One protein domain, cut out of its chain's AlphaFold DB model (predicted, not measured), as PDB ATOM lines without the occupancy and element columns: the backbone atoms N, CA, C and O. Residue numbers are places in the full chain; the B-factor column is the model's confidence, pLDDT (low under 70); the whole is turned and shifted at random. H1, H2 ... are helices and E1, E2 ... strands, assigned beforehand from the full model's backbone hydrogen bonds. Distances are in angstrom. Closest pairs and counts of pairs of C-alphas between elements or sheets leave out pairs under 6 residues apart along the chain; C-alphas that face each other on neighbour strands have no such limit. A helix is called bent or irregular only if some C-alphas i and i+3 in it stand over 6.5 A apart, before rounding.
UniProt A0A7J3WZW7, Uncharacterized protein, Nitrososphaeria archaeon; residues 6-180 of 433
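AT A GLANCE: This is residues 6 to 180 of the 433 residues of an uncharacterized protein of Nitrososphaeria archaeon (UniProt A0A7J3WZW7). A long, strongly twisted wall of nine strands has H2 over the long hairpin E8 and E9 at one edge, and the 31-residue H3 packs on H2 and runs nearly the length of the model. The strands E1 to E4, of which E1, E2 and E4 are short, make the other end of the wall, with little H1 close to E5 and the first turns of H3. The printed part has 175 residues with nine named strands and three named helices, in the chain order E1 E2 E3 E4 H1 E5 E6 E7 H2 E8 E9 H3. The mixed sheet runs E1 E2 E3 E4 E5 E6 E7 E9 E8, and the class is mixed, helices and strands. The whole is compact, with a radius of gyration of the C-alphas of 17.4 A, yet elongated, spanning 53 by 32 by 27 A.

IN THESE COORDINATES: E1, residues 6 to 8, begins at C-alpha 6 (21.512, 46.807, 16.529). E2 is residues 13 to 16, E3 19 to 27, and E4 30 to 34; E3 bends by 51 degrees at residue 22. H1 is residues 37 to 43, neither bent nor irregular, but only just: C-alphas 39 and 42 are 6.2 A apart. E5 is residues 55 to 62, E6 69 to 77 and E7 80 to 87. H2, residues 98 to 110, is 18.1 A long. E8, residues 115 to 128, 33.0 A, bends by 61 degrees at residue 125. E9 is residues 131 to 143, 38.4 A. H3, residues 150 to 180, 44.7 A, ends at C-alpha 180 (67.770, 20.055, 9.687).

HOW THE PARTS SIT: E1 to E4 and E5 to E7 are meanders, each strand the antiparallel neighbour of the one before; N 24 and O 32 of E3 and E4 are 2.9 A apart, N 57 and O 74 of E5 and E6 2.7 A. E4, H1, E5 is a strand-helix-strand unit, two parallel neighbour strands with a helix between, its crossover right-handed; N 58 and O 33 are 2.8 A apart. E7, H2, E8 is a split strand-helix-strand unit, with E9 between its two strands in the sheet, and its crossover is right-handed; N 83 and O 140 of E7 and E9 are 2.8 A apart. The hairpin E8 and E9 has N 126 and O 133 at 2.8 A. H2 is over E9 and E8 at a height over the sheet of 9.1 A, along the strands, at 4 degrees to E9 on the local plane. H3 touches H2 with residues 157 to 168 alone, the closest C-alphas being Leu 105 and Ala 164, 5.2 A, opposite ways at a steep tilt of 35.0 degrees, only just beyond shallow. H3 touches H1 with residues 150 to 158 alone, the C-alphas of Met 43 and Ile 151 being closest at 5.6 A; H1 and H2 are apart. Every O i to N i+4 pair is within hydrogen-bond range in H2 and H3; H1 has 0 of 3, but 3 of 4 O i to N i+3 pairs.

THE WHOLE: The C-alphas farthest apart are those of Ser 10 and Asp 180, 56.9 A. The printed part has no cut, and the link from H1 to E5 is long, 11 residues. Mean pLDDT of the printed part is 77.6; 36 residues are under 70, among them 36 to 45 and 59 to 70.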
ATOM      1  N   LYS A   6      22.018  45.563  17.145       78.69
ATOM      2  CA  LYS A   6      21.512  46.807  16.529       78.69
ATOM      3  C   LYS A   6      22.504  47.323  15.493       78.69
ATOM      4  O   LYS A   6      23.647  47.582  15.843       78.69
ATOM      5  N   ILE A   7      22.055  47.535  14.259       77.94
ATOM      6  CA  ILE A   7      22.851  48.176  13.206       77.94
ATOM      7  C   ILE A   7      22.513  49.670  13.197       77.94
ATOM      8  O   ILE A   7      21.350  50.044  13.042       77.94
ATOM      9  N   ASP A   8      23.516  50.517  13.402       81.00
ATOM     10  CA  ASP A   8      23.427  51.963  13.221       81.00
ATOM     11  C   ASP A   8      24.036  52.332  11.866       81.00
ATOM     12  O   ASP A   8      25.253  52.469  11.730       81.00
ATOM     13  N   LYS A   9      23.168  52.471  10.858       79.00
ATOM     14  CA  LYS A   9      23.566  52.813   9.486       79.00
ATOM     15  C   LYS A   9      24.152  54.223   9.381       79.00
ATOM     16  O   LYS A   9      25.014  54.457   8.549       79.00
ATOM     17  N   SER A  10      23.722  55.148  10.245       79.06
ATOM     18  CA  SER A  10      24.177  56.544  10.208       79.06
ATOM     19  C   SER A  10      25.625  56.702  10.671       79.06
ATOM     20  O   SER A  10      26.335  57.589  10.205       79.06
ATOM     21  N   GLN A  11      26.069  55.822  11.572       81.12
ATOM     22  CA  GLN A  11      27.426  55.825  12.119       81.12
ATOM     23  C   GLN A  11      28.282  54.653  11.630       81.12
ATOM     24  O   GLN A  11      29.430  54.545  12.058       81.12
ATOM     25  N   LEU A  12      27.727  53.777  10.782       81.75
ATOM     26  CA  LEU A  12      28.331  52.517  10.336       81.75
ATOM     27  C   LEU A  12      28.901  51.707  11.510       81.75
ATOM     28  O   LEU A  12      30.096  51.422  11.603       81.75
ATOM     29  N   ARG A  13      28.032  51.365  12.468       83.19
ATOM     30  CA  ARG A  13      28.399  50.555  13.639       83.19
ATOM     31  C   ARG A  13      27.368  49.475  13.917       83.19
ATOM     32  O   ARG A  13      26.169  49.702  13.789       83.19
ATOM     33  N   VAL A  14      27.825  48.318  14.384       80.19
ATOM     34  CA  VAL A  14      26.962  47.224  14.847       80.19
ATOM     35  C   VAL A  14      27.147  47.047  16.348       80.19
ATOM     36  O   VAL A  14      28.260  46.844  16.830       80.19
ATOM     37  N   ARG A  15      26.054  47.126  17.106       80.88
ATOM     38  CA  ARG A  15      26.022  46.756  18.521       80.88
ATOM     39  C   ARG A  15      25.741  45.275  18.647       80.88
ATOM     40  O   ARG A  15      24.728  44.824  18.118       80.88
ATOM     41  N   ILE A  16      26.558  44.563  19.409       75.19
ATOM     42  CA  ILE A  16      26.372  43.148  19.730       75.19
ATOM     43  C   ILE A  16      26.446  43.009  21.249       75.19
ATOM     44  O   ILE A  16      27.464  43.319  21.870       75.19
ATOM     45  N   GLY A  17      25.323  42.644  21.872       73.50
ATOM     46  CA  GLY A  17      25.185  42.692  23.324       73.50
ATOM     47  C   GLY A  17      25.364  44.121  23.855       73.50
ATOM     48  O   GLY A  17      24.548  45.007  23.576       73.50
ATOM     49  N   ARG A  18      26.429  44.345  24.637       73.19
ATOM     50  CA  ARG A  18      26.782  45.656  25.222       73.19
ATOM     51  C   ARG A  18      27.869  46.409  24.447       73.19
ATOM     52  O   ARG A  18      28.107  47.574  24.749       73.19
ATOM     53  N   GLU A  19      28.511  45.775  23.471       77.69
ATOM     54  CA  GLU A  19      29.662  46.338  22.762       77.69
ATOM     55  C   GLU A  19      29.277  46.892  21.390       77.69
ATOM     56  O   GLU A  19      28.361  46.388  20.739       77.69
ATOM     57  N   TRP A  20      29.997  47.925  20.949       81.25
ATOM     58  CA  TRP A  20      29.868  48.516  19.619       81.25
ATOM     59  C   TRP A  20      31.098  48.202  18.774       81.25
ATOM     60  O   TRP A  20      32.230  48.408  19.209       81.25
ATOM     61  N   TYR A  21      30.851  47.760  17.549       81.19
ATOM     62  CA  TYR A  21      31.859  47.426  16.555       81.19
ATOM     63  C   TYR A  21      31.724  48.381  15.375       81.19
ATOM     64  O   TYR A  21      30.609  48.653  14.927       81.19
ATOM     65  N   SER A  22      32.847  48.888  14.872       83.06
ATOM     66  CA  SER A  22      32.870  49.588  13.586       83.06
ATOM     67  C   SER A  22      32.496  48.615  12.473       83.06
ATOM     68  O   SER A  22      32.939  47.464  12.491       83.06
ATOM     69  N   ALA A  23      31.682  49.078  11.533       82.56
ATOM     70  CA  ALA A  23      31.180  48.283  10.430       82.56
ATOM     71  C   ALA A  23      31.462  48.958   9.087       82.56
ATOM     72  O   ALA A  23      31.608  50.171   8.999       82.56
ATOM     73  N   GLU A  24      31.523  48.145   8.047       84.75
ATOM     74  CA  GLU A  24      31.614  48.546   6.650       84.75
ATOM     75  C   GLU A  24      30.402  47.956   5.925       84.75
ATOM     76  O   GLU A  24      30.078  46.788   6.137       84.75
ATOM     77  N   GLU A  25      29.707  48.737   5.103       80.25
ATOM     78  CA  GLU A  25      28.668  48.201   4.218       80.25
ATOM     79  C   GLU A  25      29.351  47.653   2.961       80.25
ATOM     80  O   GLU A  25      30.032  48.391   2.251       80.25
ATOM     81  N   VAL A  26      29.252  46.340   2.745       79.00
ATOM     82  CA  VAL A  26      29.977  45.630   1.674       79.00
ATOM     83  C   VAL A  26      29.105  45.479   0.431       79.00
ATOM     84  O   VAL A  26      29.599  45.579  -0.687       79.00
ATOM     85  N   GLU A  27      27.809  45.266   0.646       73.44
ATOM     86  CA  GLU A  27      26.739  45.263  -0.352       73.44
ATOM     87  C   GLU A  27      25.504  45.918   0.286       73.44
ATOM     88  O   GLU A  27      25.473  46.113   1.503       73.44
ATOM     89  N   GLU A  28      24.502  46.287  -0.513       74.25
ATOM     90  CA  GLU A  28      23.313  46.988  -0.015       74.25
ATOM     91  C   GLU A  28      22.629  46.189   1.108       74.25
ATOM     92  O   GLU A  28      22.086  45.109   0.887       74.25
ATOM     93  N   GLY A  29      22.665  46.718   2.336       67.38
ATOM     94  CA  GLY A  29      22.102  46.050   3.512       67.38
ATOM     95  C   GLY A  29      22.993  44.998   4.186       67.38
ATOM     96  O   GLY A  29      22.624  44.538   5.270       67.38
ATOM     97  N   LEU A  30      24.170  44.689   3.629       74.19
ATOM     98  CA  LEU A  30      25.128  43.705   4.135       74.19
ATOM     99  C   LEU A  30      26.311  44.388   4.829       74.19
ATOM    100  O   LEU A  30      27.147  45.040   4.200       74.19
ATOM    101  N   PHE A  31      26.431  44.184   6.140       76.50
ATOM    102  CA  PHE A  31      27.466  44.830   6.953       76.50
ATOM    103  C   PHE A  31      28.564  43.844   7.356       76.50
ATOM    104  O   PHE A  31      28.280  42.744   7.833       76.50
ATOM    105  N   ALA A  32      29.825  44.259   7.227       79.62
ATOM    106  CA  ALA A  32      30.989  43.555   7.741       79.62
ATOM    107  C   ALA A  32      31.566  44.254   8.969       79.62
ATOM    108  O   ALA A  32      31.843  45.450   8.948       79.62
ATOM    109  N   ILE A  33      31.814  43.483  10.021       80.62
ATOM    110  CA  ILE A  33      32.596  43.918  11.177       80.62
ATOM    111  C   ILE A  33      33.924  43.175  11.211       80.62
ATOM    112  O   ILE A  33      33.989  41.979  10.926       80.62
ATOM    113  N   GLU A  34      34.993  43.875  11.577       76.88
ATOM    114  CA  GLU A  34      36.311  43.274  11.765       76.88
ATOM    115  C   GLU A  34      36.603  43.118  13.269       76.88
ATOM    116  O   GLU A  34      36.695  44.100  14.011       76.88
ATOM    117  N   CYS A  35      36.747  41.878  13.749       71.69
ATOM    118  CA  CYS A  35      37.080  41.620  15.149       71.69
ATOM    119  C   CYS A  35      37.870  40.319  15.372       71.69
ATOM    120  O   CYS A  35      37.681  39.305  14.699       71.69
ATOM    121  N   ASP A  36      38.745  40.330  16.379       66.00
ATOM    122  CA  ASP A  36      39.439  39.130  16.860       66.00
ATOM    123  C   ASP A  36      38.430  38.118  17.433       66.00
ATOM    124  O   ASP A  36      37.500  38.493  18.149       66.00
ATOM    125  N   PHE A  37      38.638  36.827  17.166       64.81
ATOM    126  CA  PHE A  37      37.789  35.735  17.647       64.81
ATOM    127  C   PHE A  37      37.596  35.745  19.176       64.81
ATOM    128  O   PHE A  37      36.575  35.306  19.699       64.81
ATOM    129  N   SER A  38      38.575  36.250  19.929       63.91
ATOM    130  CA  SER A  38      38.481  36.426  21.383       63.91
ATOM    131  C   SER A  38      37.395  37.415  21.824       63.91
ATOM    132  O   SER A  38      36.850  37.243  22.914       63.91
ATOM    133  N   LYS A  39      37.044  38.394  20.979       67.38
ATOM    134  CA  LYS A  39      35.996  39.393  21.243       67.38
ATOM    135  C   LYS A  39      34.585  38.862  20.990       67.38
ATOM    136  O   LYS A  39      33.641  39.398  21.551       67.38
ATOM    137  N   LEU A  40      34.448  37.741  20.274       65.44
ATOM    138  CA  LEU A  40      33.161  37.059  20.069       65.44
ATOM    139  C   LEU A  40      32.563  36.497  21.374       65.44
ATOM    140  O   LEU A  40      31.391  36.149  21.396       65.44
ATOM    141  N   LYS A  41      33.326  36.489  22.483       64.88
ATOM    142  CA  LYS A  41      32.840  36.228  23.855       64.88
ATOM    143  C   LYS A  41      31.646  37.085  24.275       64.88
ATOM    144  O   LYS A  41      30.840  36.634  25.080       64.88
ATOM    145  N   SER A  42      31.509  38.279  23.707       64.50
ATOM    146  CA  SER A  42      30.389  39.195  23.949       64.50
ATOM    147  C   SER A  42      29.048  38.713  23.365       64.50
ATOM    148  O   SER A  42      28.006  39.287  23.681       64.50
ATOM    149  N   MET A  43      29.053  37.645  22.551       66.69
ATOM    150  CA  MET A  43      27.866  37.031  21.937       66.69
ATOM    151  C   MET A  43      27.223  35.923  22.786       66.69
ATOM    152  O   MET A  43      26.363  35.206  22.280       66.69
ATOM    153  N   SER A  44      27.629  35.761  24.051       62.91
ATOM    154  CA  SER A  44      27.292  34.595  24.886       62.91
ATOM    155  C   SER A  44      25.802  34.301  25.044       62.91
ATOM    156  O   SER A  44      25.431  33.153  25.250       62.91
ATOM    157  N   ASP A  45      24.956  35.322  24.909       67.25
ATOM    158  CA  ASP A  45      23.521  35.223  25.185       67.25
ATOM    159  C   ASP A  45      22.663  35.404  23.918       67.25
ATOM    160  O   ASP A  45      21.451  35.632  24.017       67.25
ATOM    161  N   LEU A  46      23.277  35.391  22.729       72.31
ATOM    162  CA  LEU A  46      22.595  35.557  21.442       72.31
ATOM    163  C   LEU A  46      22.182  34.204  20.868       72.31
ATOM    164  O   LEU A  46      23.026  33.329  20.685       72.31
ATOM    165  N   ARG A  47      20.898  34.060  20.532       74.19
ATOM    166  CA  ARG A  47      20.413  32.950  19.698       74.19
ATOM    167  C   ARG A  47      20.486  33.326  18.226       74.19
ATOM    168  O   ARG A  47      20.502  34.512  17.899       74.19
ATOM    169  N   PHE A  48      20.475  32.341  17.333       73.00
ATOM    170  CA  PHE A  48      20.432  32.622  15.893       73.00
ATOM    171  C   PHE A  48      19.182  33.419  15.493       73.00
ATOM    172  O   PHE A  48      19.282  34.298  14.644       73.00
ATOM    173  N   ALA A  49      18.052  33.209  16.179       69.75
ATOM    174  CA  ALA A  49      16.838  34.023  16.035       69.75
ATOM    175  C   ALA A  49      17.028  35.528  16.333       69.75
ATOM    176  O   ALA A  49      16.238  36.350  15.873       69.75
ATOM    177  N   ASP A  50      18.032  35.897  17.140       72.81
ATOM    178  CA  ASP A  50      18.266  37.279  17.583       72.81
ATOM    179  C   ASP A  50      19.160  38.078  16.609       72.81
ATOM    180  O   ASP A  50      19.364  39.283  16.803       72.81
ATOM    181  N   LEU A  51      19.739  37.415  15.600       69.62
ATOM    182  CA  LEU A  51      20.668  38.018  14.648       69.62
ATOM    183  C   LEU A  51      19.929  38.707  13.485       69.62
ATOM    184  O   LEU A  51      18.835  38.292  13.106       69.62
ATOM    185  N   PRO A  52      20.499  39.782  12.908       67.94
ATOM    186  CA  PRO A  52      20.007  40.335  11.650       67.94
ATOM    187  C   PRO A  52      20.174  39.309  10.523       67.94
ATOM    188  O   PRO A  52      21.045  38.446  10.606       67.94
ATOM    189  N   SER A  53      19.364  39.456   9.471       64.94
ATOM    190  CA  SER A  53      19.331  38.555   8.317       64.94
ATOM    191  C   SER A  53      20.731  38.291   7.765       64.94
ATOM    192  O   SER A  53      21.089  37.141   7.584       64.94
ATOM    193  N   GLU A  54      21.575  39.315   7.604       68.38
ATOM    194  CA  GLU A  54      22.924  39.137   7.066       68.38
ATOM    195  C   GLU A  54      23.961  39.972   7.834       68.38
ATOM    196  O   GLU A  54      23.934  41.204   7.830       68.38
ATOM    197  N   LEU A  55      24.898  39.301   8.514       73.94
ATOM    198  CA  LEU A  55      26.056  39.932   9.156       73.94
ATOM    199  C   LEU A  55      27.333  39.179   8.781       73.94
ATOM    200  O   LEU A  55      27.456  37.978   9.036       73.94
ATOM    201  N   ILE A  56      28.314  39.901   8.238       74.25
ATOM    202  CA  ILE A  56      29.662  39.383   8.010       74.25
ATOM    203  C   ILE A  56      30.548  39.736   9.203       74.25
ATOM    204  O   ILE A  56      30.664  40.886   9.620       74.25
ATOM    205  N   ILE A  57      31.251  38.740   9.719       74.06
ATOM    206  CA  ILE A  57      32.295  38.886  10.721       74.06
ATOM    207  C   ILE A  57      33.616  38.479  10.076       74.06
ATOM    208  O   ILE A  57      33.881  37.300   9.831       74.06
ATOM    209  N   ARG A  58      34.475  39.464   9.824       73.69
ATOM    210  CA  ARG A  58      35.862  39.254   9.410       73.69
ATOM    211  C   ARG A  58      36.719  39.081  10.660       73.69
ATOM    212  O   ARG A  58      36.762  39.939  11.540       73.69
ATOM    213  N   THR A  59      37.408  37.957  10.747       69.88
ATOM    214  CA  THR A  59      38.288  37.603  11.857       69.88
ATOM    215  C   THR A  59      39.605  37.041  11.328       69.88
ATOM    216  O   THR A  59      39.775  36.829  10.131       69.88
ATOM    217  N   TRP A  60      40.597  36.837  12.188       65.06
ATOM    218  CA  TRP A  60      41.880  36.279  11.768       65.06
ATOM    219  C   TRP A  60      42.451  35.344  12.814       65.06
ATOM    220  O   TRP A  60      42.225  35.487  14.015       65.06
ATOM    221  N   PHE A  61      43.278  34.426  12.339       65.44
ATOM    222  CA  PHE A  61      44.095  33.559  13.161       65.44
ATOM    223  C   PHE A  61      45.561  33.769  12.802       65.44
ATOM    224  O   PHE A  61      45.952  33.743  11.634       65.44
ATOM    225  N   ARG A  62      46.390  34.012  13.816       62.59
ATOM    226  CA  ARG A  62      47.841  34.093  13.642       62.59
ATOM    227  C   ARG A  62      48.450  32.760  14.043       62.59
ATOM    228  O   ARG A  62      48.396  32.400  15.215       62.59
ATOM    229  N   SER A  63      49.065  32.069  13.086       58.06
ATOM    230  CA  SER A  63      49.955  30.954  13.404       58.06
ATOM    231  C   SER A  63      51.323  31.510  13.789       58.06
ATOM    232  O   SER A  63      51.929  32.296  13.054       58.06
ATOM    233  N   SER A  64      51.819  31.097  14.955       59.75
ATOM    234  CA  SER A  64      53.128  31.525  15.459       59.75
ATOM    235  C   SER A  64      54.284  30.917  14.655       59.75
ATOM    236  O   SER A  64      55.331  31.545  14.498       59.75
ATOM    237  N   ILE A  65      54.081  29.717  14.101       55.25
ATOM    238  CA  ILE A  65      55.123  28.931  13.429       55.25
ATOM    239  C   ILE A  65      55.160  29.186  11.924       55.25
ATOM    240  O   ILE A  65      56.249  29.315  11.364       55.25
ATOM    241  N   LEU A  66      54.003  29.330  11.272       59.16
ATOM    242  CA  LEU A  66      53.949  29.661   9.844       59.16
ATOM    243  C   LEU A  66      54.331  31.128   9.580       59.16
ATOM    244  O   LEU A  66      54.683  31.479   8.456       59.16
ATOM    245  N   LYS A  67      54.305  31.981  10.622       61.56
ATOM    246  CA  LYS A  67      54.449  33.448  10.523       61.56
ATOM    247  C   LYS A  67      53.466  34.066   9.514       61.56
ATOM    248  O   LYS A  67      53.730  35.134   8.966       61.56
ATOM    249  N   SER A  68      52.338  33.395   9.299       63.06
ATOM    250  CA  SER A  68      51.272  33.775   8.371       63.06
ATOM    251  C   SER A  68      50.036  34.204   9.165       63.06
ATOM    252  O   SER A  68      49.705  33.609  10.197       63.06
ATOM    253  N   ARG A  69      49.353  35.252   8.693       66.75
ATOM    254  CA  ARG A  69      48.042  35.667   9.206       66.75
ATOM    255  C   ARG A  69      46.988  35.071   8.282       66.75
ATOM    256  O   ARG A  69      46.934  35.437   7.121       66.75
ATOM    257  N   PHE A  70      46.164  34.175   8.808       69.94
ATOM    258  CA  PHE A  70      45.050  33.602   8.063       69.94
ATOM    259  C   PHE A  70      43.802  34.413   8.354       69.94
ATOM    260  O   PHE A  70      43.367  34.497   9.505       69.94
ATOM    261  N   SER A  71      43.259  35.040   7.319       73.75
ATOM    262  CA  SER A  71      42.026  35.813   7.415       73.75
ATOM    263  C   SER A  71      40.828  34.906   7.163       73.75
ATOM    264  O   SER A  71      40.764  34.202   6.157       73.75
ATOM    265  N   TYR A  72      39.871  34.953   8.082       78.56
ATOM    266  CA  TYR A  72      38.626  34.205   8.047       78.56
ATOM    267  C   TYR A  72      37.453  35.159   7.928       78.56
ATOM    268  O   TYR A  72      37.398  36.176   8.611       78.56
ATOM    269  N   SER A  73      36.489  34.815   7.088       79.50
ATOM    270  CA  SER A  73      35.227  35.537   6.991       79.50
ATOM    271  C   SER A  73      34.090  34.590   7.340       79.50
ATOM    272  O   SER A  73      33.974  33.512   6.754       79.50
ATOM    273  N   LEU A  74      33.287  34.985   8.321       80.12
ATOM    274  CA  LEU A  74      32.107  34.275   8.791       80.12
ATOM    275  C   LEU A  74      30.883  35.089   8.392       80.12
ATOM    276  O   LEU A  74      30.678  36.175   8.922       80.12
ATOM    277  N   LEU A  75      30.076  34.589   7.471       80.31
ATOM    278  CA  LEU A  75      28.746  35.132   7.218       80.31
ATOM    279  C   LEU A  75      27.755  34.362   8.092       80.31
ATOM    280  O   LEU A  75      27.738  33.131   8.049       80.31
ATOM    281  N   ILE A  76      26.965  35.067   8.899       76.31
ATOM    282  CA  ILE A  76      25.922  34.463   9.733       76.31
ATOM    283  C   ILE A  76      24.560  34.936   9.226       76.31
ATOM    284  O   ILE A  76      24.330  36.141   9.144       76.31
ATOM    285  N   HIS A  77      23.690  33.984   8.888       74.06
ATOM    286  CA  HIS A  77      22.351  34.220   8.337       74.06
ATOM    287  C   HIS A  77      21.431  33.045   8.695       74.06
ATOM    288  O   HIS A  77      21.812  31.905   8.467       74.06
ATOM    289  N   ASP A  78      20.227  33.279   9.224       69.75
ATOM    290  CA  ASP A  78      19.171  32.272   9.470       69.75
ATOM    291  C   ASP A  78      19.653  30.888   9.961       69.75
ATOM    292  O   ASP A  78      19.325  29.840   9.401       69.75
ATOM    293  N   SER A  79      20.427  30.862  11.052       74.81
ATOM    294  CA  SER A  79      21.010  29.630  11.645       74.81
ATOM    295  C   SER A  79      22.059  28.919  10.785       74.81
ATOM    296  O   SER A  79      22.430  27.771  11.040       74.81
ATOM    297  N   ILE A  80      22.561  29.607   9.766       79.56
ATOM    298  CA  ILE A  80      23.665  29.195   8.916       79.56
ATOM    299  C   ILE A  80      24.882  30.039   9.282       79.56
ATOM    300  O   ILE A  80      24.811  31.266   9.367       79.56
ATOM    301  N   ILE A  81      26.017  29.372   9.476       82.00
ATOM    302  CA  ILE A  81      27.331  30.015   9.497       82.00
ATOM    303  C   ILE A  81      28.074  29.564   8.248       82.00
ATOM    304  O   ILE A  81      28.426  28.392   8.106       82.00
ATOM    305  N   GLN A  82      28.339  30.506   7.352       84.44
ATOM    306  CA  GLN A  82      29.217  30.307   6.213       84.44
ATOM    307  C   GLN A  82      30.621  30.805   6.560       84.44
ATOM    308  O   GLN A  82      30.899  32.000   6.632       84.44
ATOM    309  N   PHE A  83      31.526  29.855   6.753       85.19
ATOM    310  CA  PHE A  83      32.954  30.076   6.901       85.19
ATOM    311  C   PHE A  83      33.623  30.190   5.531       85.19
ATOM    312  O   PHE A  83      33.362  29.396   4.627       85.19
ATOM    313  N   SER A  84      34.536  31.144   5.382       84.25
ATOM    314  CA  SER A  84      35.382  31.261   4.200       84.25
ATOM    315  C   SER A  84      36.797  31.722   4.542       84.25
ATOM    316  O   SER A  84      37.001  32.545   5.434       84.25
ATOM    317  N   THR A  85      37.784  31.187   3.823       83.88
ATOM    318  CA  THR A  85      39.187  31.605   3.922       83.88
ATOM    319  C   THR A  85      39.824  31.669   2.549       83.88
ATOM    320  O   THR A  85      39.689  30.749   1.741       83.88
ATOM    321  N   TYR A  86      40.560  32.750   2.310       81.06
ATOM    322  CA  TYR A  86      41.435  32.872   1.154       81.06
ATOM    323  C   TYR A  86      42.840  32.417   1.544       81.06
ATOM    324  O   TYR A  86      43.348  32.823   2.589       81.06
ATOM    325  N   LEU A  87      43.443  31.546   0.736       79.31
ATOM    326  CA  LEU A  87      44.764  30.971   0.994       79.31
ATOM    327  C   LEU A  87      45.722  31.336  -0.149       79.31
ATOM    328  O   LEU A  87      45.859  30.572  -1.111       79.31
ATOM    329  N   PRO A  88      46.371  32.513  -0.077       72.88
ATOM    330  CA  PRO A  88      47.368  32.916  -1.058       72.88
ATOM    331  C   PRO A  88      48.721  32.220  -0.792       72.88
ATOM    332  O   PRO A  88      49.259  32.315   0.316       72.88
ATOM    333  N   PRO A  89      49.336  31.570  -1.800       70.31
ATOM    334  CA  PRO A  89      50.624  30.891  -1.653       70.31
ATOM    335  C   PRO A  89      51.767  31.809  -1.214       70.31
ATOM    336  O   PRO A  89      52.665  31.377  -0.499       70.31
ATOM    337  N   GLN A  90      51.719  33.095  -1.577       67.06
ATOM    338  CA  GLN A  90      52.737  34.081  -1.195       67.06
ATOM    339  C   GLN A  90      52.790  34.325   0.319       67.06
ATOM    340  O   GLN A  90      53.851  34.632   0.871       67.06
ATOM    341  N   GLU A  91      51.652  34.193   1.000       65.31
ATOM    342  CA  GLU A  91      51.573  34.311   2.457       65.31
ATOM    343  C   GLU A  91      51.895  32.980   3.141       65.31
ATOM    344  O   GLU A  91      52.251  32.960   4.320       65.31
ATOM    345  N   TRP A  92      51.833  31.871   2.402       72.00
ATOM    346  CA  TRP A  92      52.106  30.529   2.889       72.00
ATOM    347  C   TRP A  92      53.603  30.182   2.832       72.00
ATOM    348  O   TRP A  92      54.126  29.617   1.867       72.00
ATOM    349  N   ARG A  93      54.308  30.491   3.924       69.50
ATOM    350  CA  ARG A  93      55.762  30.276   4.065       69.50
ATOM    351  C   ARG A  93      56.153  28.920   4.679       69.50
ATOM    352  O   ARG A  93      57.318  28.733   5.028       69.50
ATOM    353  N   GLY A  94      55.195  28.006   4.857       77.06
ATOM    354  CA  GLY A  94      55.427  26.667   5.410       77.06
ATOM    355  C   GLY A  94      55.986  25.672   4.389       77.06
ATOM    356  O   GLY A  94      55.929  25.903   3.183       77.06
ATOM    357  N   PHE A  95      56.517  24.546   4.854       80.75
ATOM    358  CA  PHE A  95      56.895  23.423   3.992       80.75
ATOM    359  C   PHE A  95      55.703  22.543   3.624       80.75
ATOM    360  O   PHE A  95      55.735  21.902   2.583       80.75
ATOM    361  N   ILE A  96      54.663  22.512   4.455       83.06
ATOM    362  CA  ILE A  96      53.422  21.774   4.182       83.06
ATOM    363  C   ILE A  96      52.719  22.337   2.945       83.06
ATOM    364  O   ILE A  96      52.708  23.544   2.761       83.06
ATOM    365  N   ASP A  97      52.105  21.497   2.118       80.88
ATOM    366  CA  ASP A  97      51.329  21.968   0.967       80.88
ATOM    367  C   ASP A  97      49.966  22.531   1.401       80.88
ATOM    368  O   ASP A  97      49.341  22.029   2.340       80.88
ATOM    369  N   LEU A  98      49.473  23.557   0.699       80.06
ATOM    370  CA  LEU A  98      48.159  24.145   0.992       80.06
ATOM    371  C   LEU A  98      47.036  23.108   0.903       80.06
ATOM    372  O   LEU A  98      46.161  23.103   1.763       80.06
ATOM    373  N   ASP A  99      47.104  22.181  -0.051       82.31
ATOM    374  CA  ASP A  99      46.127  21.095  -0.197       82.31
ATOM    375  C   ASP A  99      46.050  20.220   1.057       82.31
ATOM    376  O   ASP A  99      44.967  19.848   1.507       82.31
ATOM    377  N   TYR A 100      47.199  19.936   1.674       84.50
ATOM    378  CA  TYR A 100      47.243  19.187   2.925       84.50
ATOM    379  C   TYR A 100      46.566  19.968   4.056       84.50
ATOM    380  O   TYR A 100      45.777  19.398   4.808       84.50
ATOM    381  N   PHE A 101      46.816  21.277   4.155       85.12
ATOM    382  CA  PHE A 101      46.117  22.120   5.126       85.12
ATOM    383  C   PHE A 101      44.606  22.151   4.892       85.12
ATOM    384  O   PHE A 101      43.846  22.020   5.849       85.12
ATOM    385  N   ILE A 102      44.168  22.279   3.640       86.50
ATOM    386  CA  ILE A 102      42.750  22.300   3.273       86.50
ATOM    387  C   ILE A 102      42.068  20.990   3.674       86.50
ATOM    388  O   ILE A 102      40.981  21.033   4.248       86.50
ATOM    389  N   ASN A 103      42.716  19.846   3.446       87.56
ATOM    390  CA  ASN A 103      42.193  18.540   3.850       87.56
ATOM    391  C   ASN A 103      42.077  18.419   5.375       87.56
ATOM    392  O   ASN A 103      41.008  18.097   5.881       87.56
ATOM    393  N   VAL A 104      43.129  18.777   6.121       88.75
ATOM    394  CA  VAL A 104      43.097  18.761   7.595       88.75
ATOM    395  C   VAL A 104      42.011  19.694   8.139       88.75
ATOM    396  O   VAL A 104      41.296  19.339   9.077       88.75
ATOM    397  N   LEU A 105      41.860  20.884   7.550       88.44
ATOM    398  CA  LEU A 105      40.813  21.831   7.918       88.44
ATOM    399  C   LEU A 105      39.418  21.269   7.610       88.44
ATOM    400  O   LEU A 105      38.536  21.358   8.460       88.44
ATOM    401  N   SER A 106      39.227  20.671   6.432       87.81
ATOM    402  CA  SER A 106      37.987  19.996   6.033       87.81
ATOM    403  C   SER A 106      37.597  18.916   7.036       87.81
ATOM    404  O   SER A 106      36.468  18.920   7.521       87.81
ATOM    405  N   ASP A 107      38.527  18.027   7.378       89.25
ATOM    406  CA  ASP A 107      38.275  16.914   8.290       89.25
ATOM    407  C   ASP A 107      37.897  17.427   9.684       89.25
ATOM    408  O   ASP A 107      36.844  17.067  10.213       89.25
ATOM    409  N   CYS A 108      38.669  18.379  10.224       89.38
ATOM    410  CA  CYS A 108      38.371  19.002  11.516       89.38
ATOM    411  C   CYS A 108      36.985  19.665  11.539       89.38
ATOM    412  O   CYS A 108      36.280  19.595  12.546       89.38
ATOM    413  N   LEU A 109      36.589  20.334  10.451       87.00
ATOM    414  CA  LEU A 109      35.281  20.978  10.354       87.00
ATOM    415  C   LEU A 109      34.158  19.947  10.204       87.00
ATOM    416  O   LEU A 109      33.141  20.060  10.887       87.00
ATOM    417  N   ARG A 110      34.325  18.915   9.371       85.75
ATOM    418  CA  ARG A 110      33.316  17.862   9.153       85.75
ATOM    419  C   ARG A 110      33.046  17.031  10.403       85.75
ATOM    420  O   ARG A 110      31.892  16.689  10.647       85.75
ATOM    421  N   GLU A 111      34.055  16.794  11.239       86.19
ATOM    422  CA  GLU A 111      33.905  16.128  12.545       86.19
ATOM    423  C   GLU A 111      32.894  16.802  13.480       86.19
ATOM    424  O   GLU A 111      32.454  16.194  14.451       86.19
ATOM    425  N   THR A 112      32.539  18.064  13.237       82.38
ATOM    426  CA  THR A 112      31.516  18.743  14.038       82.38
ATOM    427  C   THR A 112      30.113  18.176  13.824       82.38
ATOM    428  O   THR A 112      29.251  18.397  14.665       82.38
ATOM    429  N   GLY A 113      29.857  17.492  12.702       77.62
ATOM    430  CA  GLY A 113      28.525  17.011  12.326       77.62
ATOM    431  C   GLY A 113      27.564  18.097  11.816       77.62
ATOM    432  O   GLY A 113      26.482  17.767  11.340       77.62
ATOM    433  N   TYR A 114      27.956  19.377  11.855       78.94
ATOM    434  CA  TYR A 114      27.124  20.502  11.400       78.94
ATOM    435  C   TYR A 114      27.387  20.916   9.949       78.94
ATOM    436  O   TYR A 114      26.630  21.712   9.386       78.94
ATOM    437  N   VAL A 115      28.462  20.409   9.339       79.69
ATOM    438  CA  VAL A 115      28.853  20.758   7.967       79.69
ATOM    439  C   VAL A 115      27.875  20.143   6.979       79.69
ATOM    440  O   VAL A 115      27.733  18.924   6.909       79.69
ATOM    441  N   ARG A 116      27.221  21.001   6.196       77.81
ATOM    442  CA  ARG A 116      26.354  20.591   5.087       77.81
ATOM    443  C   ARG A 116      27.117  20.593   3.776       77.81
ATOM    444  O   ARG A 116      27.156  19.567   3.113       77.81
ATOM    445  N   ASP A 117      27.801  21.699   3.495       80.94
ATOM    446  CA  ASP A 117      28.579  21.869   2.274       80.94
ATOM    447  C   ASP A 117      29.994  22.336   2.604       80.94
ATOM    448  O   ASP A 117      30.203  23.305   3.335       80.94
ATOM    449  N   PHE A 118      30.984  21.646   2.046       85.56
ATOM    450  CA  PHE A 118      32.380  22.068   2.064       85.56
ATOM    451  C   PHE A 118      32.864  22.131   0.623       85.56
ATOM    452  O   PHE A 118      32.830  21.120  -0.080       85.56
ATOM    453  N   SER A 119      33.304  23.305   0.184       87.56
ATOM    454  CA  SER A 119      33.776  23.529  -1.176       87.56
ATOM    455  C   SER A 119      35.134  24.217  -1.189       87.56
ATOM    456  O   SER A 119      35.467  25.044  -0.339       87.56
ATOM    457  N   VAL A 120      35.932  23.845  -2.182       86.00
ATOM    458  CA  VAL A 120      37.254  24.409  -2.446       86.00
ATOM    459  C   VAL A 120      37.240  24.884  -3.888       86.00
ATOM    460  O   VAL A 120      36.948  24.105  -4.792       86.00
ATOM    461  N   VAL A 121      37.520  26.166  -4.097       86.25
ATOM    462  CA  VAL A 121      37.591  26.776  -5.426       86.25
ATOM    463  C   VAL A 121      39.056  27.041  -5.755       86.25
ATOM    464  O   VAL A 121      39.728  27.771  -5.021       86.25
ATOM    465  N   ASP A 122      39.541  26.449  -6.848       83.31
ATOM    466  CA  ASP A 122      40.832  26.778  -7.457       83.31
ATOM    467  C   ASP A 122      40.718  28.146  -8.144       83.31
ATOM    468  O   ASP A 122      39.885  28.356  -9.027       83.31
ATOM    469  N   LEU A 123      41.538  29.098  -7.702       83.75
ATOM    470  CA  LEU A 123      41.563  30.470  -8.211       83.75
ATOM    471  C   LEU A 123      42.750  30.717  -9.155       83.75
ATOM    472  O   LEU A 123      43.166  31.857  -9.376       83.75
ATOM    473  N   GLY A 124      43.319  29.651  -9.708       80.75
ATOM    474  CA  GLY A 124      44.467  29.650 -10.595       80.75
ATOM    475  C   GLY A 124      45.804  29.693  -9.857       80.75
ATOM    476  O   GLY A 124      45.903  30.036  -8.673       80.75
ATOM    477  N   SER A 125      46.867  29.374 -10.594       80.81
ATOM    478  CA  SER A 125      48.222  29.288 -10.050       80.81
ATOM    479  C   SER A 125      49.044  30.563 -10.234       80.81
ATOM    480  O   SER A 125      48.865  31.327 -11.180       80.81
ATOM    481  N   VAL A 126      50.015  30.740  -9.349       77.69
ATOM    482  CA  VAL A 126      51.010  31.813  -9.329       77.69
ATOM    483  C   VAL A 126      52.402  31.208  -9.175       77.69
ATOM    484  O   VAL A 126      52.553  30.115  -8.637       77.69
ATOM    485  N   TRP A 127      53.433  31.897  -9.659       71.56
ATOM    486  CA  TRP A 127      54.817  31.461  -9.467       71.56
ATOM    487  C   TRP A 127      55.415  32.122  -8.225       71.56
ATOM    488  O   TRP A 127      55.425  33.347  -8.118       71.56
ATOM    489  N   VAL A 128      55.934  31.313  -7.301       64.38
ATOM    490  CA  VAL A 128      56.593  31.758  -6.067       64.38
ATOM    491  C   VAL A 128      57.926  31.025  -5.951       64.38
ATOM    492  O   VAL A 128      57.966  29.799  -5.961       64.38
ATOM    493  N   ASN A 129      59.037  31.766  -5.888       62.88
ATOM    494  CA  ASN A 129      60.396  31.209  -5.774       62.88
ATOM    495  C   ASN A 129      60.722  30.106  -6.809       62.88
ATOM    496  O   ASN A 129      61.400  29.130  -6.499       62.88
ATOM    497  N   GLY A 130      60.219  30.244  -8.040       64.00
ATOM    498  CA  GLY A 130      60.446  29.270  -9.116       64.00
ATOM    499  C   GLY A 130      59.570  28.011  -9.057       64.00
ATOM    500  O   GLY A 130      59.776  27.103  -9.857       64.00
ATOM    501  N   LEU A 131      58.577  27.953  -8.161       65.12
ATOM    502  CA  LEU A 131      57.564  26.896  -8.092       65.12
ATOM    503  C   LEU A 131      56.188  27.449  -8.496       65.12
ATOM    504  O   LEU A 131      55.843  28.576  -8.146       65.12
ATOM    505  N   LYS A 132      55.409  26.663  -9.248       75.44
ATOM    506  CA  LYS A 132      54.016  26.982  -9.594       75.44
ATOM    507  C   LYS A 132      53.111  26.506  -8.463       75.44
ATOM    508  O   LYS A 132      53.125  25.322  -8.143       75.44
ATOM    509  N   GLU A 133      52.328  27.411  -7.888       74.56
ATOM    510  CA  GLU A 133      51.531  27.157  -6.687       74.56
ATOM    511  C   GLU A 133      50.107  27.683  -6.839       74.56
ATOM    512  O   GLU A 133      49.890  28.761  -7.391       74.56
ATOM    513  N   THR A 134      49.128  26.915  -6.371       77.94
ATOM    514  CA  THR A 134      47.703  27.180  -6.607       77.94
ATOM    515  C   THR A 134      47.081  28.005  -5.486       77.94
ATOM    516  O   THR A 134      47.358  27.782  -4.309       77.94
ATOM    517  N   ARG A 135      46.241  28.980  -5.854       81.75
ATOM    518  CA  ARG A 135      45.463  29.797  -4.914       81.75
ATOM    519  C   ARG A 135      44.123  29.132  -4.641       81.75
ATOM    520  O   ARG A 135      43.457  28.712  -5.582       81.75
ATOM    521  N   TYR A 136      43.689  29.146  -3.384       82.81
ATOM    522  CA  TYR A 136      42.423  28.531  -2.996       82.81
ATOM    523  C   TYR A 136      41.504  29.487  -2.249       82.81
ATOM    524  O   TYR A 136      41.939  30.275  -1.404       82.81
ATOM    525  N   LEU A 137      40.211  29.356  -2.527       84.50
ATOM    526  CA  LEU A 137      39.143  29.829  -1.660       84.50
ATOM    527  C   LEU A 137      38.426  28.617  -1.080       84.50
ATOM    528  O   LEU A 137      37.794  27.852  -1.805       84.50
ATOM    529  N   VAL A 138      38.522  28.457   0.234       85.06
ATOM    530  CA  VAL A 138      37.811  27.405   0.963       85.06
ATOM    531  C   VAL A 138      36.542  28.004   1.541       85.06
ATOM    532  O   VAL A 138      36.593  29.068   2.162       85.06
ATOM    533  N   ARG A 139      35.414  27.324   1.345       87.12
ATOM    534  CA  ARG A 139      34.110  27.688   1.897       87.12
ATOM    535  C   ARG A 139      33.511  26.493   2.624       87.12
ATOM    536  O   ARG A 139      33.580  25.362   2.153       87.12
ATOM    537  N   CYS A 140      32.904  26.750   3.769       86.94
ATOM    538  CA  CYS A 140      32.196  25.747   4.544       86.94
ATOM    539  C   CYS A 140      30.888  26.342   5.052       86.94
ATOM    540  O   CYS A 140      30.885  27.428   5.619       86.94
ATOM    541  N   MET A 141      29.788  25.629   4.849       86.19
ATOM    542  CA  MET A 141      28.477  25.984   5.364       86.19
ATOM    543  C   MET A 141      28.108  25.036   6.501       86.19
ATOM    544  O   MET A 141      28.036  23.816   6.317       86.19
ATOM    545  N   MET A 142      27.855  25.611   7.672       85.31
ATOM    546  CA  MET A 142      27.413  24.906   8.868       85.31
ATOM    547  C   MET A 142      25.983  25.321   9.200       85.31
ATOM    548  O   MET A 142      25.675  26.511   9.163       85.31
ATOM    549  N   ARG A 143      25.119  24.355   9.528       83.38
ATOM    550  CA  ARG A 143      23.719  24.619   9.889       83.38
ATOM    551  C   ARG A 143      23.446  24.200  11.327       83.38
ATOM    552  O   ARG A 143      23.744  23.069  11.703       83.38
ATOM    553  N   PHE A 144      22.843  25.109  12.078       82.38
ATOM    554  CA  PHE A 144      22.494  24.963  13.489       82.38
ATOM    555  C   PHE A 144      20.974  25.026  13.674       82.38
ATOM    556  O   PHE A 144      20.241  25.355  12.733       82.38
ATOM    557  N   ASN A 145      20.492  24.707  14.876       79.69
ATOM    558  CA  ASN A 145      19.104  24.983  15.229       79.69
ATOM    559  C   ASN A 145      18.939  26.474  15.537       79.69
ATOM    560  O   ASN A 145      19.836  27.122  16.071       79.69
ATOM    561  N   VAL A 146      17.758  27.013  15.240       77.31
ATOM    562  CA  VAL A 146      17.451  28.444  15.420       77.31
ATOM    563  C   VAL A 146      17.530  28.879  16.891       77.31
ATOM    564  O   VAL A 146      17.854  30.029  17.197       77.31
ATOM    565  N   ASP A 147      17.278  27.933  17.798       79.62
ATOM    566  CA  ASP A 147      17.343  28.124  19.245       79.62
ATOM    567  C   ASP A 147      18.750  27.947  19.836       79.62
ATOM    568  O   ASP A 147      18.949  28.275  21.010       79.62
ATOM    569  N   ASP A 148      19.721  27.470  19.047       80.00
ATOM    570  CA  ASP A 148      21.099  27.295  19.507       80.00
ATOM    571  C   ASP A 148      21.740  28.658  19.807       80.00
ATOM    572  O   ASP A 148      21.459  29.687  19.174       80.00
ATOM    573  N   ILE A 149      22.641  28.667  20.789       81.00
ATOM    574  CA  ILE A 149      23.397  29.859  21.153       81.00
ATOM    575  C   ILE A 149      24.521  30.055  20.127       81.00
ATOM    576  O   ILE A 149      25.367  29.185  19.915       81.00
ATOM    577  N   VAL A 150      24.562  31.241  19.516       76.00
ATOM    578  CA  VAL A 150      25.519  31.612  18.460       76.00
ATOM    579  C   VAL A 150      26.958  31.444  18.941       76.00
ATOM    580  O   VAL A 150      27.828  31.022  18.177       76.00
ATOM    581  N   ILE A 151      27.228  31.736  20.218       78.56
ATOM    582  CA  ILE A 151      28.585  31.613  20.741       78.56
ATOM    583  C   ILE A 151      29.084  30.175  20.810       78.56
ATOM    584  O   ILE A 151      30.280  29.952  20.623       78.56
ATOM    585  N   ASP A 152      28.206  29.208  21.060       78.25
ATOM    586  CA  ASP A 152      28.606  27.809  21.175       78.25
ATOM    587  C   ASP A 152      29.030  27.299  19.796       78.25
ATOM    588  O   ASP A 152      30.117  26.739  19.645       78.25
ATOM    589  N   ALA A 153      28.256  27.643  18.764       78.50
ATOM    590  CA  ALA A 153      28.589  27.393  17.366       78.50
ATOM    591  C   ALA A 153      29.930  28.030  16.953       78.50
ATOM    592  O   ALA A 153      30.809  27.360  16.399       78.50
ATOM    593  N   LEU A 154      30.134  29.313  17.274       78.31
ATOM    594  CA  LEU A 154      31.391  30.014  16.997       78.31
ATOM    595  C   LEU A 154      32.567  29.419  17.785       78.31
ATOM    596  O   LEU A 154      33.680  29.333  17.267       78.31
ATOM    597  N   THR A 155      32.340  28.975  19.020       78.81
ATOM    598  CA  THR A 155      33.363  28.350  19.866       78.81
ATOM    599  C   THR A 155      33.794  27.002  19.305       78.81
ATOM    600  O   THR A 155      34.997  26.755  19.199       78.81
ATOM    601  N   VAL A 156      32.847  26.164  18.875       82.12
ATOM    602  CA  VAL A 156      33.135  24.892  18.197       82.12
ATOM    603  C   VAL A 156      33.944  25.138  16.922       82.12
ATOM    604  O   VAL A 156      34.998  24.528  16.734       82.12
ATOM    605  N   LEU A 157      33.519  26.092  16.087       81.69
ATOM    606  CA  LEU A 157      34.238  26.465  14.867       81.69
ATOM    607  C   LEU A 157      35.677  26.910  15.171       81.69
ATOM    608  O   LEU A 157      36.631  26.423  14.559       81.69
ATOM    609  N   ARG A 158      35.862  27.777  16.175       79.81
ATOM    610  CA  ARG A 158      37.186  28.221  16.630       79.81
ATOM    611  C   ARG A 158      38.068  27.063  17.053       79.81
ATOM    612  O   ARG A 158      39.251  27.039  16.714       79.81
ATOM    613  N   GLN A 159      37.519  26.159  17.859       84.06
ATOM    614  CA  GLN A 159      38.249  25.017  18.388       84.06
ATOM    615  C   GLN A 159      38.729  24.134  17.241       84.06
ATOM    616  O   GLN A 159      39.912  23.812  17.196       84.06
ATOM    617  N   LYS A 160      37.865  23.829  16.267       87.12
ATOM    618  CA  LYS A 160      38.238  23.021  15.101       87.12
ATOM    619  C   LYS A 160      39.269  23.695  14.203       87.12
ATOM    620  O   LYS A 160      40.246  23.049  13.839       87.12
ATOM    621  N   ILE A 161      39.130  24.995  13.931       83.00
ATOM    622  CA  ILE A 161      40.161  25.766  13.219       83.00
ATOM    623  C   ILE A 161      41.487  25.705  13.993       83.00
ATOM    624  O   ILE A 161      42.531  25.421  13.415       83.00
ATOM    625  N   SER A 162      41.457  25.912  15.312       82.69
ATOM    626  CA  SER A 162      42.664  25.885  16.152       82.69
ATOM    627  C   SER A 162      43.334  24.507  16.166       82.69
ATOM    628  O   SER A 162      44.560  24.429  16.126       82.69
ATOM    629  N   ILE A 163      42.549  23.424  16.199       86.56
ATOM    630  CA  ILE A 163      43.049  22.047  16.098       86.56
ATOM    631  C   ILE A 163      43.713  21.829  14.737       86.56
ATOM    632  O   ILE A 163      44.855  21.375  14.706       86.56
ATOM    633  N   ALA A 164      43.058  22.221  13.637       86.69
ATOM    634  CA  ALA A 164      43.629  22.115  12.297       86.69
ATOM    635  C   ALA A 164      44.979  22.843  12.208       86.69
ATOM    636  O   ALA A 164      45.977  22.252  11.803       86.69
ATOM    637  N   HIS A 165      45.051  24.091  12.685       84.06
ATOM    638  CA  HIS A 165      46.308  24.845  12.753       84.06
ATOM    639  C   HIS A 165      47.374  24.145  13.578       84.06
ATOM    640  O   HIS A 165      48.512  24.047  13.133       84.06
ATOM    641  N   LYS A 166      47.026  23.629  14.759       84.69
ATOM    642  CA  LYS A 166      47.982  22.926  15.616       84.69
ATOM    643  C   LYS A 166      48.549  21.680  14.932       84.69
ATOM    644  O   LYS A 166      49.754  21.466  14.994       84.69
ATOM    645  N   LEU A 167      47.711  20.900  14.247       86.62
ATOM    646  CA  LEU A 167      48.147  19.724  13.487       86.62
ATOM    647  C   LEU A 167      49.127  20.108  12.369       86.62
ATOM    648  O   LEU A 167      50.158  19.455  12.200       86.62
ATOM    649  N   ILE A 168      48.856  21.205  11.656       86.62
ATOM    650  CA  ILE A 168      49.784  21.753  10.659       86.62
ATOM    651  C   ILE A 168      51.078  22.231  11.307       86.62
ATOM    652  O   ILE A 168      52.157  21.904  10.828       86.62
ATOM    653  N   GLU A 169      51.015  22.971  12.409       85.12
ATOM    654  CA  GLU A 169      52.209  23.443  13.107       85.12
ATOM    655  C   GLU A 169      53.080  22.289  13.624       85.12
ATOM    656  O   GLU A 169      54.309  22.350  13.536       85.12
ATOM    657  N   ASP A 170      52.463  21.231  14.148       84.06
ATOM    658  CA  ASP A 170      53.157  20.028  14.605       84.06
ATOM    659  C   ASP A 170      53.839  19.319  13.424       84.06
ATOM    660  O   ASP A 170      55.027  18.983  13.509       84.06
ATOM    661  N   LYS A 171      53.140  19.188  12.289       84.81
ATOM    662  CA  LYS A 171      53.701  18.600  11.067       84.81
ATOM    663  C   LYS A 171      54.814  19.459  10.456       84.81
ATOM    664  O   LYS A 171      55.817  18.938   9.976       84.81
ATOM    665  N   GLU A 172      54.699  20.778  10.538       86.06
ATOM    666  CA  GLU A 172      55.693  21.731  10.041       86.06
ATOM    667  C   GLU A 172      56.976  21.644  10.877       86.06
ATOM    668  O   GLU A 172      58.085  21.655  10.340       86.06
ATOM    669  N   ARG A 173      56.845  21.494  12.205       82.75
ATOM    670  CA  ARG A 173      57.989  21.229  13.092       82.75
ATOM    671  C   ARG A 173      58.662  19.898  12.769       82.75
ATOM    672  O   ARG A 173      59.888  19.827  12.814       82.75
ATOM    673  N   GLU A 174      57.891  18.862  12.450       83.44
ATOM    674  CA  GLU A 174      58.430  17.572  12.008       83.44
ATOM    675  C   GLU A 174      59.247  17.727  10.716       83.44
ATOM    676  O   GLU A 174      60.405  17.312  10.681       83.44
ATOM    677  N   LEU A 175      58.699  18.402   9.699       84.62
ATOM    678  CA  LEU A 175      59.398  18.658   8.434       84.62
ATOM    679  C   LEU A 175      60.662  19.501   8.626       84.62
ATOM    680  O   LEU A 175      61.688  19.202   8.028       84.62
ATOM    681  N   ARG A 176      60.638  20.512   9.498       86.31
ATOM    682  CA  ARG A 176      61.834  21.310   9.823       86.31
ATOM    683  C   ARG A 176      62.922  20.478  10.483       86.31
ATOM    684  O   ARG A 176      64.070  20.546  10.065       86.31
ATOM    685  N   ARG A 177      62.564  19.644  11.463       82.25
ATOM    686  CA  ARG A 177      63.515  18.708  12.087       82.25
ATOM    687  C   ARG A 177      64.080  17.727  11.066       82.25
ATOM    688  O   ARG A 177      65.262  17.404  11.125       82.25
ATOM    689  N   PHE A 178      63.244  17.266  10.141       82.56
ATOM    690  CA  PHE A 178      63.656  16.408   9.040       82.56
ATOM    691  C   PHE A 178      64.644  17.126   8.106       82.56
ATOM    692  O   PHE A 178      65.695  16.569   7.805       82.56
ATOM    693  N   ILE A 179      64.361  18.368   7.704       85.50
ATOM    694  CA  ILE A 179      65.270  19.199   6.897       85.50
ATOM    695  C   ILE A 179      66.598  19.393   7.620       85.50
ATOM    696  O   ILE A 179      67.645  19.116   7.042       85.50
ATOM    697  N   ASP A 180      66.568  19.822   8.883       83.06
ATOM    698  CA  ASP A 180      67.770  20.055   9.687       83.06
ATOM    699  C   ASP A 180      68.619  18.786   9.798       83.06
ATOM    700  O   ASP A 180      69.844  18.833   9.687       83.06
TER     701      ASP A 180